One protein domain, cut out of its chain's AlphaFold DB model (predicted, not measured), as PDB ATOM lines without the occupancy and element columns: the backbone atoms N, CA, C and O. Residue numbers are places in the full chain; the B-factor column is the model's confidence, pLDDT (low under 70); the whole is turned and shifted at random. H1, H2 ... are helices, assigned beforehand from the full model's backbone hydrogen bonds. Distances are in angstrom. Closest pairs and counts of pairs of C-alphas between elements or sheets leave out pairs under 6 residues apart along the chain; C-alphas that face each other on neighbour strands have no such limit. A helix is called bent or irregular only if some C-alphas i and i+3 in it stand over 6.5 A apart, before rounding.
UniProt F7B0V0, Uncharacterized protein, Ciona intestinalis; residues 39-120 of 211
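Overview. This is residues 39 to 120 of the 211 residues of an uncharacterized protein of Ciona intestinalis (UniProt F7B0V0). Three helices stand side by side in a row, H4 in the middle with H1 on one side of it and H5, the longest, on the other; neighbours in the row run opposite ways. Two shorter helices, H2 and H3, lie over one side of the row near H1 and H4, and the long link from H3 back to H4 loops on that same side. The printed part has 82 residues with five named helices, H1 to H5 in chain order, and no named strand; the class is all helix. The whole is compact, with a radius of gyration of the C-alphas of 12.1 A and spans of 35 by 24 by 22 A.

Arrangement. H5, residues 104 to 119, touches H4, residues 92 to 102; the closest C-alphas are those of Lys 100 and Leu 107, 5.8 A apart. They form a helical hairpin, at a shallow tilt of 6 degrees, opposite ways. H4 also touches H1, residues 39 to 50, with the C-alphas of Gly 40 and Leu 102 closest at 6.1 A. Their tilt of 34 degrees is shallow, only just short of steep, and they run opposite ways. H1 touches H2, residues 57 to 63, with its residues 44 to 48 alone, at a steep tilt of 52 degrees; the closest C-alphas are those of Leu 45 and Ala 58, 6.3 A apart. H3, residues 65 to 73, is close to but not clearly touching H2, with the C-alphas of Met 61 and Trp 68 closest at 6.3 A. H3 is also close to but not clearly touching H4, about perpendicular at 76 degrees; the C-alphas of Leu 72 and Trp 99 are closest, at 7.6 A. H5 is apart from H1, H2 and H3. Helix packing is mostly aligned, but only just: 2 of the 3 touching pairs are at a shallow tilt. In H1, H2, H3 and H4 every O i to N i+4 pair is within hydrogen-bond range; in H5, 10 of 12 are.

Along the chain. H5 measures 22.7 A from C-alpha 104 to C-alpha 119 at (12.787, 18.411, 2.269). It is irregular, with C-alphas 105 and 108 lying 7.5 A apart. H4 measures 15.5 A and begins at C-alpha 92, (5.873, 28.895, 4.956). H1 measures 16.1 A from C-alpha 39 at (-6.514, 43.442, -9.599). H3 measures 12.2 A and H2 9.9 A.

Size, cuts and confidence. The two C-alphas farthest apart are those of Thr 63 and Gly 120, 36.4 A. The printed part has no cut. The link from H3 to H4, residues 74 to 91, is long; those from H2 to H3 and from H4 to H5 are tight, and that from H1 to H2 is short. The mean pLDDT of the printed part is 86.2, and residue 79 alone is under 70.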
ATOM      1  N   SER A  39      -6.380  44.900  -9.716       90.62
ATOM      2  CA  SER A  39      -6.514  43.442  -9.599       90.62
ATOM      3  C   SER A  39      -5.739  42.906  -8.397       90.62
ATOM      4  O   SER A  39      -6.319  42.250  -7.535       90.62
ATOM      5  N   GLY A  40      -4.452  43.249  -8.270       90.44
ATOM      6  CA  GLY A  40      -3.642  42.814  -7.137       90.44
ATOM      7  C   GLY A  40      -4.170  43.324  -5.794       90.44
ATOM      8  O   GLY A  40      -4.027  42.651  -4.776       90.44
ATOM      9  N   TRP A  41      -4.822  44.489  -5.765       93.62
ATOM     10  CA  TRP A  41      -5.466  44.997  -4.551       93.62
ATOM     11  C   TRP A  41      -6.731  44.227  -4.166       93.62
ATOM     12  O   TRP A  41      -6.910  43.903  -2.992       93.62
ATOM     13  N   GLU A  42      -7.587  43.891  -5.130       93.31
ATOM     14  CA  GLU A  42      -8.731  43.006  -4.882       93.31
ATOM     15  C   GLU A  42      -8.277  41.636  -4.381       93.31
ATOM     16  O   GLU A  42      -8.879  41.076  -3.465       93.31
ATOM     17  N   ASP A  43      -7.182  41.118  -4.934       93.38
ATOM     18  CA  ASP A  43      -6.605  39.851  -4.514       93.38
ATOM     19  C   ASP A  43      -6.073  39.901  -3.072       93.38
ATOM     20  O   ASP A  43      -6.227  38.929  -2.330       93.38
ATOM     21  N   VAL A  44      -5.525  41.039  -2.629       93.12
ATOM     22  CA  VAL A  44      -5.142  41.277  -1.224       93.12
ATOM     23  C   VAL A  44      -6.356  41.255  -0.304       93.12
ATOM     24  O   VAL A  44      -6.339  40.553   0.709       93.12
ATOM     25  N   LEU A  45      -7.412  41.992  -0.657       92.31
ATOM     26  CA  LEU A  45      -8.645  42.035   0.132       92.31
ATOM     27  C   LEU A  45      -9.282  40.643   0.216       92.31
ATOM     28  O   LEU A  45      -9.655  40.188   1.295       92.31
ATOM     29  N   ARG A  46      -9.332  39.920  -0.907       93.12
ATOM     30  CA  ARG A  46      -9.849  38.550  -0.963       93.12
ATOM     31  C   ARG A  46      -9.005  37.592  -0.125       93.12
ATOM     32  O   ARG A  46      -9.573  36.743   0.561       93.12
ATOM     33  N   LEU A  47      -7.678  37.717  -0.159       93.19
ATOM     34  CA  LEU A  47      -6.765  36.900   0.644       93.19
ATOM     35  C   LEU A  47      -6.984  37.120   2.148       93.19
ATOM     36  O   LEU A  47      -7.035  36.148   2.901       93.19
ATOM     37  N   GLU A  48      -7.162  38.374   2.568       93.06
ATOM     38  CA  GLU A  48      -7.477  38.731   3.954       93.06
ATOM     39  C   GLU A  48      -8.841  38.190   4.400       93.06
ATOM     40  O   GLU A  48      -8.937  37.565   5.455       93.06
ATOM     41  N   MET A  49      -9.878  38.343   3.570       91.00
ATOM     42  CA  MET A  49     -11.221  37.838   3.873       91.00
ATOM     43  C   MET A  49     -11.298  36.308   3.909       91.00
ATOM     44  O   MET A  49     -12.057  35.744   4.693       91.00
ATOM     45  N   SER A  50     -10.528  35.623   3.061       89.62
ATOM     46  CA  SER A  50     -10.610  34.163   2.933       89.62
ATOM     47  C   SER A  50      -9.868  33.423   4.042       89.62
ATOM     48  O   SER A  50     -10.151  32.252   4.285       89.62
ATOM     49  N   HIS A  51      -8.881  34.052   4.689       88.44
ATOM     50  CA  HIS A  51      -8.018  33.346   5.624       88.44
ATOM     51  C   HIS A  51      -7.556  34.242   6.786       88.44
ATOM     52  O   HIS A  51      -6.740  35.144   6.628       88.44
ATOM     53  N   GLN A  52      -7.963  33.865   8.003       87.25
ATOM     54  CA  GLN A  52      -7.724  34.589   9.268       87.25
ATOM     55  C   GLN A  52      -6.256  34.976   9.523       87.25
ATOM     56  O   GLN A  52      -5.964  36.043  10.054       87.25
ATOM     57  N   ALA A  53      -5.301  34.138   9.113       87.81
ATOM     58  CA  ALA A  53      -3.875  34.462   9.218       87.81
ATOM     59  C   ALA A  53      -3.437  35.745   8.479       87.81
ATOM     60  O   ALA A  53      -2.363  36.247   8.796       87.81
ATOM     61  N   PHE A  54      -4.222  36.270   7.529       90.88
ATOM     62  CA  PHE A  54      -3.923  37.507   6.798       90.88
ATOM     63  C   PHE A  54      -4.670  38.739   7.323       90.88
ATOM     64  O   PHE A  54      -4.588  39.794   6.701       90.88
ATOM     65  N   LEU A  55      -5.353  38.649   8.468       90.44
ATOM     66  CA  LEU A  55      -6.004  39.812   9.075       90.44
ATOM     67  C   LEU A  55      -5.013  40.965   9.317       90.44
ATOM     68  O   LEU A  55      -3.948  40.801   9.922       90.44
ATOM     69  N   GLY A  56      -5.382  42.157   8.853       88.94
ATOM     70  CA  GLY A  56      -4.560  43.363   8.862       88.94
ATOM     71  C   GLY A  56      -3.530  43.443   7.731       88.94
ATOM     72  O   GLY A  56      -2.600  44.251   7.830       88.94
ATOM     73  N   LEU A  57      -3.640  42.620   6.683       91.50
ATOM     74  CA  LEU A  57      -2.768  42.691   5.508       91.50
ATOM     75  C   LEU A  57      -3.013  43.981   4.722       91.50
ATOM     76  O   LEU A  57      -2.063  44.733   4.496       91.50
ATOM     77  N   ALA A  58      -4.262  44.254   4.352       91.31
ATOM     78  CA  ALA A  58      -4.651  45.426   3.583       91.31
ATOM     79  C   ALA A  58      -4.351  46.718   4.358       91.31
ATOM     80  O   ALA A  58      -3.677  47.602   3.832       91.31
ATOM     81  N   ASP A  59      -4.708  46.773   5.647       91.69
ATOM     82  CA  ASP A  59      -4.325  47.859   6.569       91.69
ATOM     83  C   ASP A  59      -2.804  48.077   6.606       91.69
ATOM     84  O   ASP A  59      -2.294  49.190   6.435       91.69
ATOM     85  N   SER A  60      -2.023  47.000   6.736       91.44
ATOM     86  CA  SER A  60      -0.567  47.123   6.727       91.44
ATOM     87  C   SER A  60      -0.011  47.594   5.382       91.44
ATOM     88  O   SER A  60       1.024  48.270   5.372       91.44
ATOM     89  N   MET A  61      -0.626  47.209   4.267       91.00
ATOM     90  CA  MET A  61      -0.219  47.634   2.931       91.00
ATOM     91  C   MET A  61      -0.543  49.107   2.683       91.00
ATOM     92  O   MET A  61       0.307  49.816   2.142       91.00
ATOM     93  N   SER A  62      -1.699  49.583   3.148       90.38
ATOM     94  CA  SER A  62      -2.082  50.997   3.091       90.38
ATOM     95  C   SER A  62      -1.196  51.875   3.978       90.38
ATOM     96  O   SER A  62      -0.771  52.948   3.554       90.38
ATOM     97  N   THR A  63      -0.850  51.416   5.186       90.62
ATOM     98  CA  THR A  63      -0.034  52.194   6.142       90.62
ATOM     99  C   THR A  63       1.465  52.171   5.837       90.62
ATOM    100  O   THR A  63       2.174  53.137   6.125       90.62
ATOM    101  N   LYS A  64       1.995  51.080   5.263       90.19
ATOM    102  CA  LYS A  64       3.437  50.909   4.979       90.19
ATOM    103  C   LYS A  64       3.710  50.477   3.531       90.19
ATOM    104  O   LYS A  64       4.449  49.510   3.315       90.19
ATOM    105  N   PRO A  65       3.211  51.209   2.520       90.31
ATOM    106  CA  PRO A  65       3.260  50.776   1.124       90.31
ATOM    107  C   PRO A  65       4.690  50.629   0.596       90.31
ATOM    108  O   PRO A  65       4.954  49.740  -0.208       90.31
ATOM    109  N   LYS A  66       5.630  51.464   1.063       90.38
ATOM    110  CA  LYS A  66       7.045  51.404   0.653       90.38
ATOM    111  C   LYS A  66       7.725  50.105   1.096       90.38
ATOM    112  O   LYS A  66       8.363  49.452   0.280       90.38
ATOM    113  N   ARG A  67       7.511  49.679   2.347       90.62
ATOM    114  CA  ARG A  67       8.106  48.441   2.887       90.62
ATOM    115  C   ARG A  67       7.563  47.190   2.203       90.62
ATOM    116  O   ARG A  67       8.305  46.243   1.974       90.62
ATOM    117  N   TRP A  68       6.272  47.189   1.876       91.12
ATOM    118  CA  TRP A  68       5.660  46.104   1.113       91.12
ATOM    119  C   TRP A  68       6.200  46.031  -0.311       91.12
ATOM    120  O   TRP A  68       6.543  44.943  -0.765       91.12
ATOM    121  N   LYS A  69       6.373  47.180  -0.973       90.62
ATOM    122  CA  LYS A  69       7.016  47.233  -2.287       90.62
ATOM    123  C   LYS A  69       8.435  46.667  -2.244       90.62
ATOM    124  O   LYS A  69       8.772  45.822  -3.063       90.62
ATOM    125  N   GLU A  70       9.250  47.095  -1.282       89.81
ATOM    126  CA  GLU A  70      10.623  46.600  -1.099       89.81
ATOM    127  C   GLU A  70      10.660  45.086  -0.853       89.81
ATOM    128  O   GLU A  70      11.441  44.378  -1.489       89.81
ATOM    129  N   TYR A  71       9.778  44.580   0.014       88.56
ATOM    130  CA  TYR A  71       9.667  43.150   0.298       88.56
ATOM    131  C   TYR A  71       9.318  42.339  -0.953       88.56
ATOM    132  O   TYR A  71       9.981  41.343  -1.207       88.56
ATOM    133  N   LEU A  72       8.337  42.780  -1.749       87.50
ATOM    134  CA  LEU A  72       7.864  42.061  -2.943       87.50
ATOM    135  C   LEU A  72       8.780  42.221  -4.167       87.50
ATOM    136  O   LEU A  72       8.733  41.398  -5.074       87.50
ATOM    137  N   THR A  73       9.609  43.267  -4.198       86.50
ATOM    138  CA  THR A  73      10.600  43.490  -5.270       86.50
ATOM    139  C   THR A  73      11.910  42.745  -4.994       86.50
ATOM    140  O   THR A  73      12.687  42.475  -5.909       86.50
ATOM    141  N   SER A  74      12.181  42.413  -3.731       81.75
ATOM    142  CA  SER A  74      13.355  41.626  -3.359       81.75
ATOM    143  C   SER A  74      13.185  40.166  -3.792       81.75
ATOM    144  O   SER A  74      12.055  39.678  -3.858       81.75
ATOM    145  N   PRO A  75      14.281  39.423  -4.047       77.00
ATOM    146  CA  PRO A  75      14.195  37.984  -4.258       77.00
ATOM    147  C   PRO A  75      13.394  37.336  -3.119       77.00
ATOM    148  O   PRO A  75      13.657  37.663  -1.959       77.00
ATOM    149  N   PRO A  76      12.427  36.444  -3.408       72.12
ATOM    150  CA  PRO A  76      11.581  35.873  -2.376       72.12
ATOM    151  C   PRO A  76      12.445  35.156  -1.343       72.12
ATOM    152  O   PRO A  76      13.250  34.292  -1.678       72.12
ATOM    153  N   VAL A  77      12.279  35.543  -0.080       70.88
ATOM    154  CA  VAL A  77      12.886  34.868   1.066       70.88
ATOM    155  C   VAL A  77      11.740  34.375   1.935       70.88
ATOM    156  O   VAL A  77      11.209  35.119   2.756       70.88
ATOM    157  N   LEU A  78      11.334  33.114   1.769       71.50
ATOM    158  CA  LEU A  78      10.250  32.525   2.571       71.50
ATOM    159  C   LEU A  78      10.569  32.492   4.078       71.50
ATOM    160  O   LEU A  78       9.674  32.584   4.921       71.50
ATOM    161  N   LEU A  79      11.852  32.443   4.435       67.94
ATOM    162  CA  LEU A  79      12.319  32.573   5.819       67.94
ATOM    163  C   LEU A  79      12.307  34.027   6.324       67.94
ATOM    164  O   LEU A  79      12.353  34.265   7.530       67.94
ATOM    165  N   GLY A  80      12.196  35.003   5.420       72.31
ATOM    166  CA  GLY A  80      12.151  36.423   5.735       72.31
ATOM    167  C   GLY A  80      10.913  36.786   6.549       72.31
ATOM    168  O   GLY A  80       9.851  36.161   6.444       72.31
ATOM    169  N   ARG A  81      11.043  37.802   7.403       76.56
ATOM    170  CA  ARG A  81       9.902  38.357   8.136       76.56
ATOM    171  C   ARG A  81       9.083  39.223   7.185       76.56
ATOM    172  O   ARG A  81       9.642  40.054   6.476       76.56
ATOM    173  N   VAL A  82       7.767  39.041   7.197       83.75
ATOM    174  CA  VAL A  82       6.862  39.926   6.457       83.75
ATOM    175  C   VAL A  82       6.839  41.324   7.094       83.75
ATOM    176  O   VAL A  82       6.986  41.430   8.316       83.75
ATOM    177  N   PRO A  83       6.614  42.407   6.321       81.00
ATOM    178  CA  PRO A  83       6.648  43.794   6.816       81.00
ATOM    179  C   PRO A  83       5.572  44.178   7.850       81.00
ATOM    180  O   PRO A  83       5.522  45.334   8.289       81.00
ATOM    181  N   CYS A  84       4.709  43.237   8.239       80.62
ATOM    182  CA  CYS A  84       3.611  43.437   9.174       80.62
ATOM    183  C   CYS A  84       3.814  42.631  10.463       80.62
ATOM    184  O   CYS A  84       3.885  41.404  10.443       80.62
ATOM    185  N   ASN A  85       3.817  43.328  11.605       74.12
ATOM    186  CA  ASN A  85       3.946  42.710  12.926       74.12
ATOM    187  C   ASN A  85       2.775  41.767  13.244       74.12
ATOM    188  O   ASN A  85       2.982  40.766  13.919       74.12
ATOM    189  N   LYS A  86       1.562  42.040  12.746       74.12
ATOM    190  CA  LYS A  86       0.402  41.149  12.933       74.12
ATOM    191  C   LYS A  86       0.560  39.834  12.154       74.12
ATOM    192  O   LYS A  86       0.110  38.793  12.610       74.12
ATOM    193  N   LEU A  87       1.314  39.864  11.053       76.25
ATOM    194  CA  LEU A  87       1.565  38.721  10.171       76.25
ATOM    195  C   LEU A  87       2.893  37.996  10.476       76.25
ATOM    196  O   LEU A  87       3.356  37.168   9.695       76.25
ATOM    197  N   HIS A  88       3.542  38.263  11.615       73.81
ATOM    198  CA  HIS A  88       4.848  37.663  11.933       73.81
ATOM    199  C   HIS A  88       4.825  36.126  12.055       73.81
ATOM    200  O   HIS A  88       5.877  35.499  11.948       73.81
ATOM    201  N   ARG A  89       3.643  35.527  12.268       78.44
ATOM    202  CA  ARG A  89       3.441  34.076  12.451       78.44
ATOM    203  C   ARG A  89       2.980  33.341  11.193       78.44
ATOM    204  O   ARG A  89       2.538  32.202  11.306       78.44
ATOM    205  N   LEU A  90       3.061  33.957  10.011       86.44
ATOM    206  CA  LEU A  90       2.713  33.251   8.778       86.44
ATOM    207  C   LEU A  90       3.615  32.022   8.595       86.44
ATOM    208  O   LEU A  90       4.846  32.130   8.591       86.44
ATOM    209  N   SER A  91       2.983  30.866   8.408       88.12
ATOM    210  CA  SER A  91       3.661  29.635   8.004       88.12
ATOM    211  C   SER A  91       4.297  29.788   6.619       88.12
ATOM    212  O   SER A  91       3.943  30.678   5.842       88.12
ATOM    213  N   LEU A  92       5.222  28.890   6.271       87.69
ATOM    214  CA  LEU A  92       5.873  28.895   4.956       87.69
ATOM    215  C   LEU A  92       4.860  28.780   3.807       87.69
ATOM    216  O   LEU A  92       4.974  29.512   2.826       87.69
ATOM    217  N   GLY A  93       3.831  27.939   3.961       87.94
ATOM    218  CA  GLY A  93       2.749  27.801   2.980       87.94
ATOM    219  C   GLY A  93       1.907  29.072   2.837       87.94
ATOM    220  O   GLY A  93       1.600  29.486   1.724       87.94
ATOM    221  N   GLN A  94       1.601  29.754   3.944       90.62
ATOM    222  CA  GLN A  94       0.877  31.030   3.901       90.62
ATOM    223  C   GLN A  94       1.718  32.147   3.272       90.62
ATOM    224  O   GLN A  94       1.207  32.942   2.489       90.62
ATOM    225  N   LYS A  95       3.026  32.192   3.544       89.50
ATOM    226  CA  LYS A  95       3.924  33.116   2.840       89.50
ATOM    227  C   LYS A  95       3.987  32.795   1.348       89.50
ATOM    228  O   LYS A  95       3.942  33.716   0.542       89.50
ATOM    229  N   ALA A  96       4.050  31.520   0.966       89.81
ATOM    230  CA  ALA A  96       4.021  31.124  -0.439       89.81
ATOM    231  C   ALA A  96       2.711  31.544  -1.126       89.81
ATOM    232  O   ALA A  96       2.750  32.037  -2.249       89.81
ATOM    233  N   LEU A  97       1.574  31.426  -0.432       91.56
ATOM    234  CA  LEU A  97       0.284  31.916  -0.917       91.56
ATOM    235  C   LEU A  97       0.299  33.437  -1.122       91.56
ATOM    236  O   LEU A  97      -0.092  33.900  -2.184       91.56
ATOM    237  N   LEU A  98       0.830  34.201  -0.164       91.31
ATOM    238  CA  LEU A  98       0.995  35.653  -0.286       91.31
ATOM    239  C   LEU A  98       1.826  36.043  -1.519       91.31
ATOM    240  O   LEU A  98       1.425  36.917  -2.284       91.31
ATOM    241  N   TRP A  99       2.967  35.379  -1.729       90.69
ATOM    242  CA  TRP A  99       3.818  35.608  -2.899       90.69
ATOM    243  C   TRP A  99       3.127  35.209  -4.204       90.69
ATOM    244  O   TRP A  99       3.204  35.960  -5.167       90.69
ATOM    245  N   LYS A 100       2.404  34.083  -4.234       90.31
ATOM    246  CA  LYS A 100       1.605  33.658  -5.394       90.31
ATOM    247  C   LYS A 100       0.569  34.715  -5.782       90.31
ATOM    248  O   LYS A 100       0.386  34.971  -6.965       90.31
ATOM    249  N   THR A 101      -0.112  35.282  -4.789       90.75
ATOM    250  CA  THR A 101      -1.176  36.269  -4.992       90.75
ATOM    251  C   THR A 101      -0.633  37.595  -5.524       90.75
ATOM    252  O   THR A 101      -1.265  38.217  -6.364       90.75
ATOM    253  N   LEU A 102       0.536  38.030  -5.049       89.31
ATOM    254  CA  LEU A 102       1.063  39.370  -5.335       89.31
ATOM    255  C   LEU A 102       2.120  39.414  -6.442       89.31
ATOM    256  O   LEU A 102       2.289  40.446  -7.083       89.31
ATOM    257  N   VAL A 103       2.878  38.333  -6.621       88.94
ATOM    258  CA  VAL A 103       3.996  38.240  -7.569       88.94
ATOM    259  C   VAL A 103       4.027  36.818  -8.155       88.94
ATOM    260  O   VAL A 103       4.876  35.999  -7.788       88.94
ATOM    261  N   PRO A 104       3.093  36.476  -9.060       86.31
ATOM    262  CA  PRO A 104       2.983  35.120  -9.600       86.31
ATOM    263  C   PRO A 104       4.242  34.673 -10.361       86.31
ATOM    264  O   PRO A 104       4.578  33.489 -10.347       86.31
ATOM    265  N   ASP A 105       4.992  35.608 -10.950       87.75
ATOM    266  CA  ASP A 105       6.188  35.316 -11.749       87.75
ATOM    267  C   ASP A 105       7.322  34.661 -10.944       87.75
ATOM    268  O   ASP A 105       8.122  33.899 -11.489       87.75
ATOM    269  N   VAL A 106       7.389  34.904  -9.629       85.06
ATOM    270  CA  VAL A 106       8.430  34.318  -8.764       85.06
ATOM    271  C   VAL A 106       8.006  32.996  -8.122       85.06
ATOM    272  O   VAL A 106       8.755  32.429  -7.321       85.06
ATOM    273  N   LEU A 107       6.827  32.472  -8.474       85.56
ATOM    274  CA  LEU A 107       6.253  31.282  -7.846       85.56
ATOM    275  C   LEU A 107       7.155  30.047  -7.972       85.56
ATOM    276  O   LEU A 107       7.252  29.264  -7.032       85.56
ATOM    277  N   SER A 108       7.863  29.885  -9.092       85.75
ATOM    278  CA  SER A 108       8.813  28.780  -9.291       85.75
ATOM    279  C   SER A 108       9.917  28.772  -8.226       85.75
ATOM    280  O   SER A 108      10.213  27.732  -7.633       85.75
ATOM    281  N   LYS A 109      10.479  29.946  -7.922       84.69
ATOM    282  CA  LYS A 109      11.495  30.132  -6.882       84.69
ATOM    283  C   LYS A 109      10.908  29.925  -5.488       84.69
ATOM    284  O   LYS A 109      11.503  29.217  -4.686       84.69
ATOM    285  N   VAL A 110       9.721  30.469  -5.227       86.94
ATOM    286  CA  VAL A 110       8.997  30.282  -3.959       86.94
ATOM    287  C   VAL A 110       8.747  28.797  -3.680       86.94
ATOM    288  O   VAL A 110       9.009  28.327  -2.577       86.94
ATOM    289  N   ILE A 111       8.288  28.035  -4.674       85.94
ATOM    290  CA  ILE A 111       8.069  26.588  -4.545       85.94
ATOM    291  C   ILE A 111       9.398  25.859  -4.325       85.94
ATOM    292  O   ILE A 111       9.472  24.970  -3.481       85.94
ATOM    293  N   SER A 112      10.459  26.242  -5.039       83.62
ATOM    294  CA  SER A 112      11.797  25.674  -4.835       83.62
ATOM    295  C   SER A 112      12.305  25.897  -3.406       83.62
ATOM    296  O   SER A 112      12.819  24.969  -2.778       83.62
ATOM    297  N   ASP A 113      12.136  27.103  -2.866       84.06
ATOM    298  CA  ASP A 113      12.534  27.441  -1.499       84.06
ATOM    299  C   ASP A 113      11.669  26.697  -0.471       84.06
ATOM    300  O   ASP A 113      12.187  26.191   0.526       84.06
ATOM    301  N   LEU A 114      10.364  26.554  -0.735       85.12
ATOM    302  CA  LEU A 114       9.454  25.763   0.094       85.12
ATOM    303  C   LEU A 114       9.885  24.291   0.123       85.12
ATOM    304  O   LEU A 114      10.068  23.732   1.202       85.12
ATOM    305  N   ASN A 115      10.136  23.687  -1.040       83.12
ATOM    306  CA  ASN A 115      10.644  22.320  -1.149       83.12
ATOM    307  C   ASN A 115      11.974  22.163  -0.413       83.12
ATOM    308  O   ASN A 115      12.151  21.210   0.337       83.12
ATOM    309  N   THR A 116      12.887  23.124  -0.564       82.88
ATOM    310  CA  THR A 116      14.175  23.130   0.140       82.88
ATOM    311  C   THR A 116      13.977  23.162   1.655       82.88
ATOM    312  O   THR A 116      14.648  22.423   2.368       82.88
ATOM    313  N   SER A 117      13.039  23.971   2.148       81.94
ATOM    314  CA  SER A 117      12.760  24.100   3.581       81.94
ATOM    315  C   SER A 117      12.087  22.868   4.193       81.94
ATOM    316  O   SER A 117      12.392  22.519   5.329       81.94
ATOM    317  N   VAL A 118      11.203  22.195   3.448       81.75
ATOM    318  CA  VAL A 118      10.470  21.008   3.917       81.75
ATOM    319  C   VAL A 118      11.312  19.739   3.761       81.75
ATOM    320  O   VAL A 118      11.308  18.885   4.641       81.75
ATOM    321  N   LEU A 119      12.044  19.617   2.652       81.75
ATOM    322  CA  LEU A 119      12.787  18.411   2.269       81.75
ATOM    323  C   LEU A 119      14.299  18.517   2.530       81.75
ATOM    324  O   LEU A 119      15.029  17.590   2.201       81.75
ATOM    325  N   GLY A 120      14.798  19.623   3.091       74.00
ATOM    326  CA  GLY A 120      16.210  19.776   3.470       74.00
ATOM    327  C   GLY A 120      17.178  19.979   2.298       74.00
ATOM    328  O   GLY A 120      18.325  19.546   2.362       74.00
TER     329      GLY A 120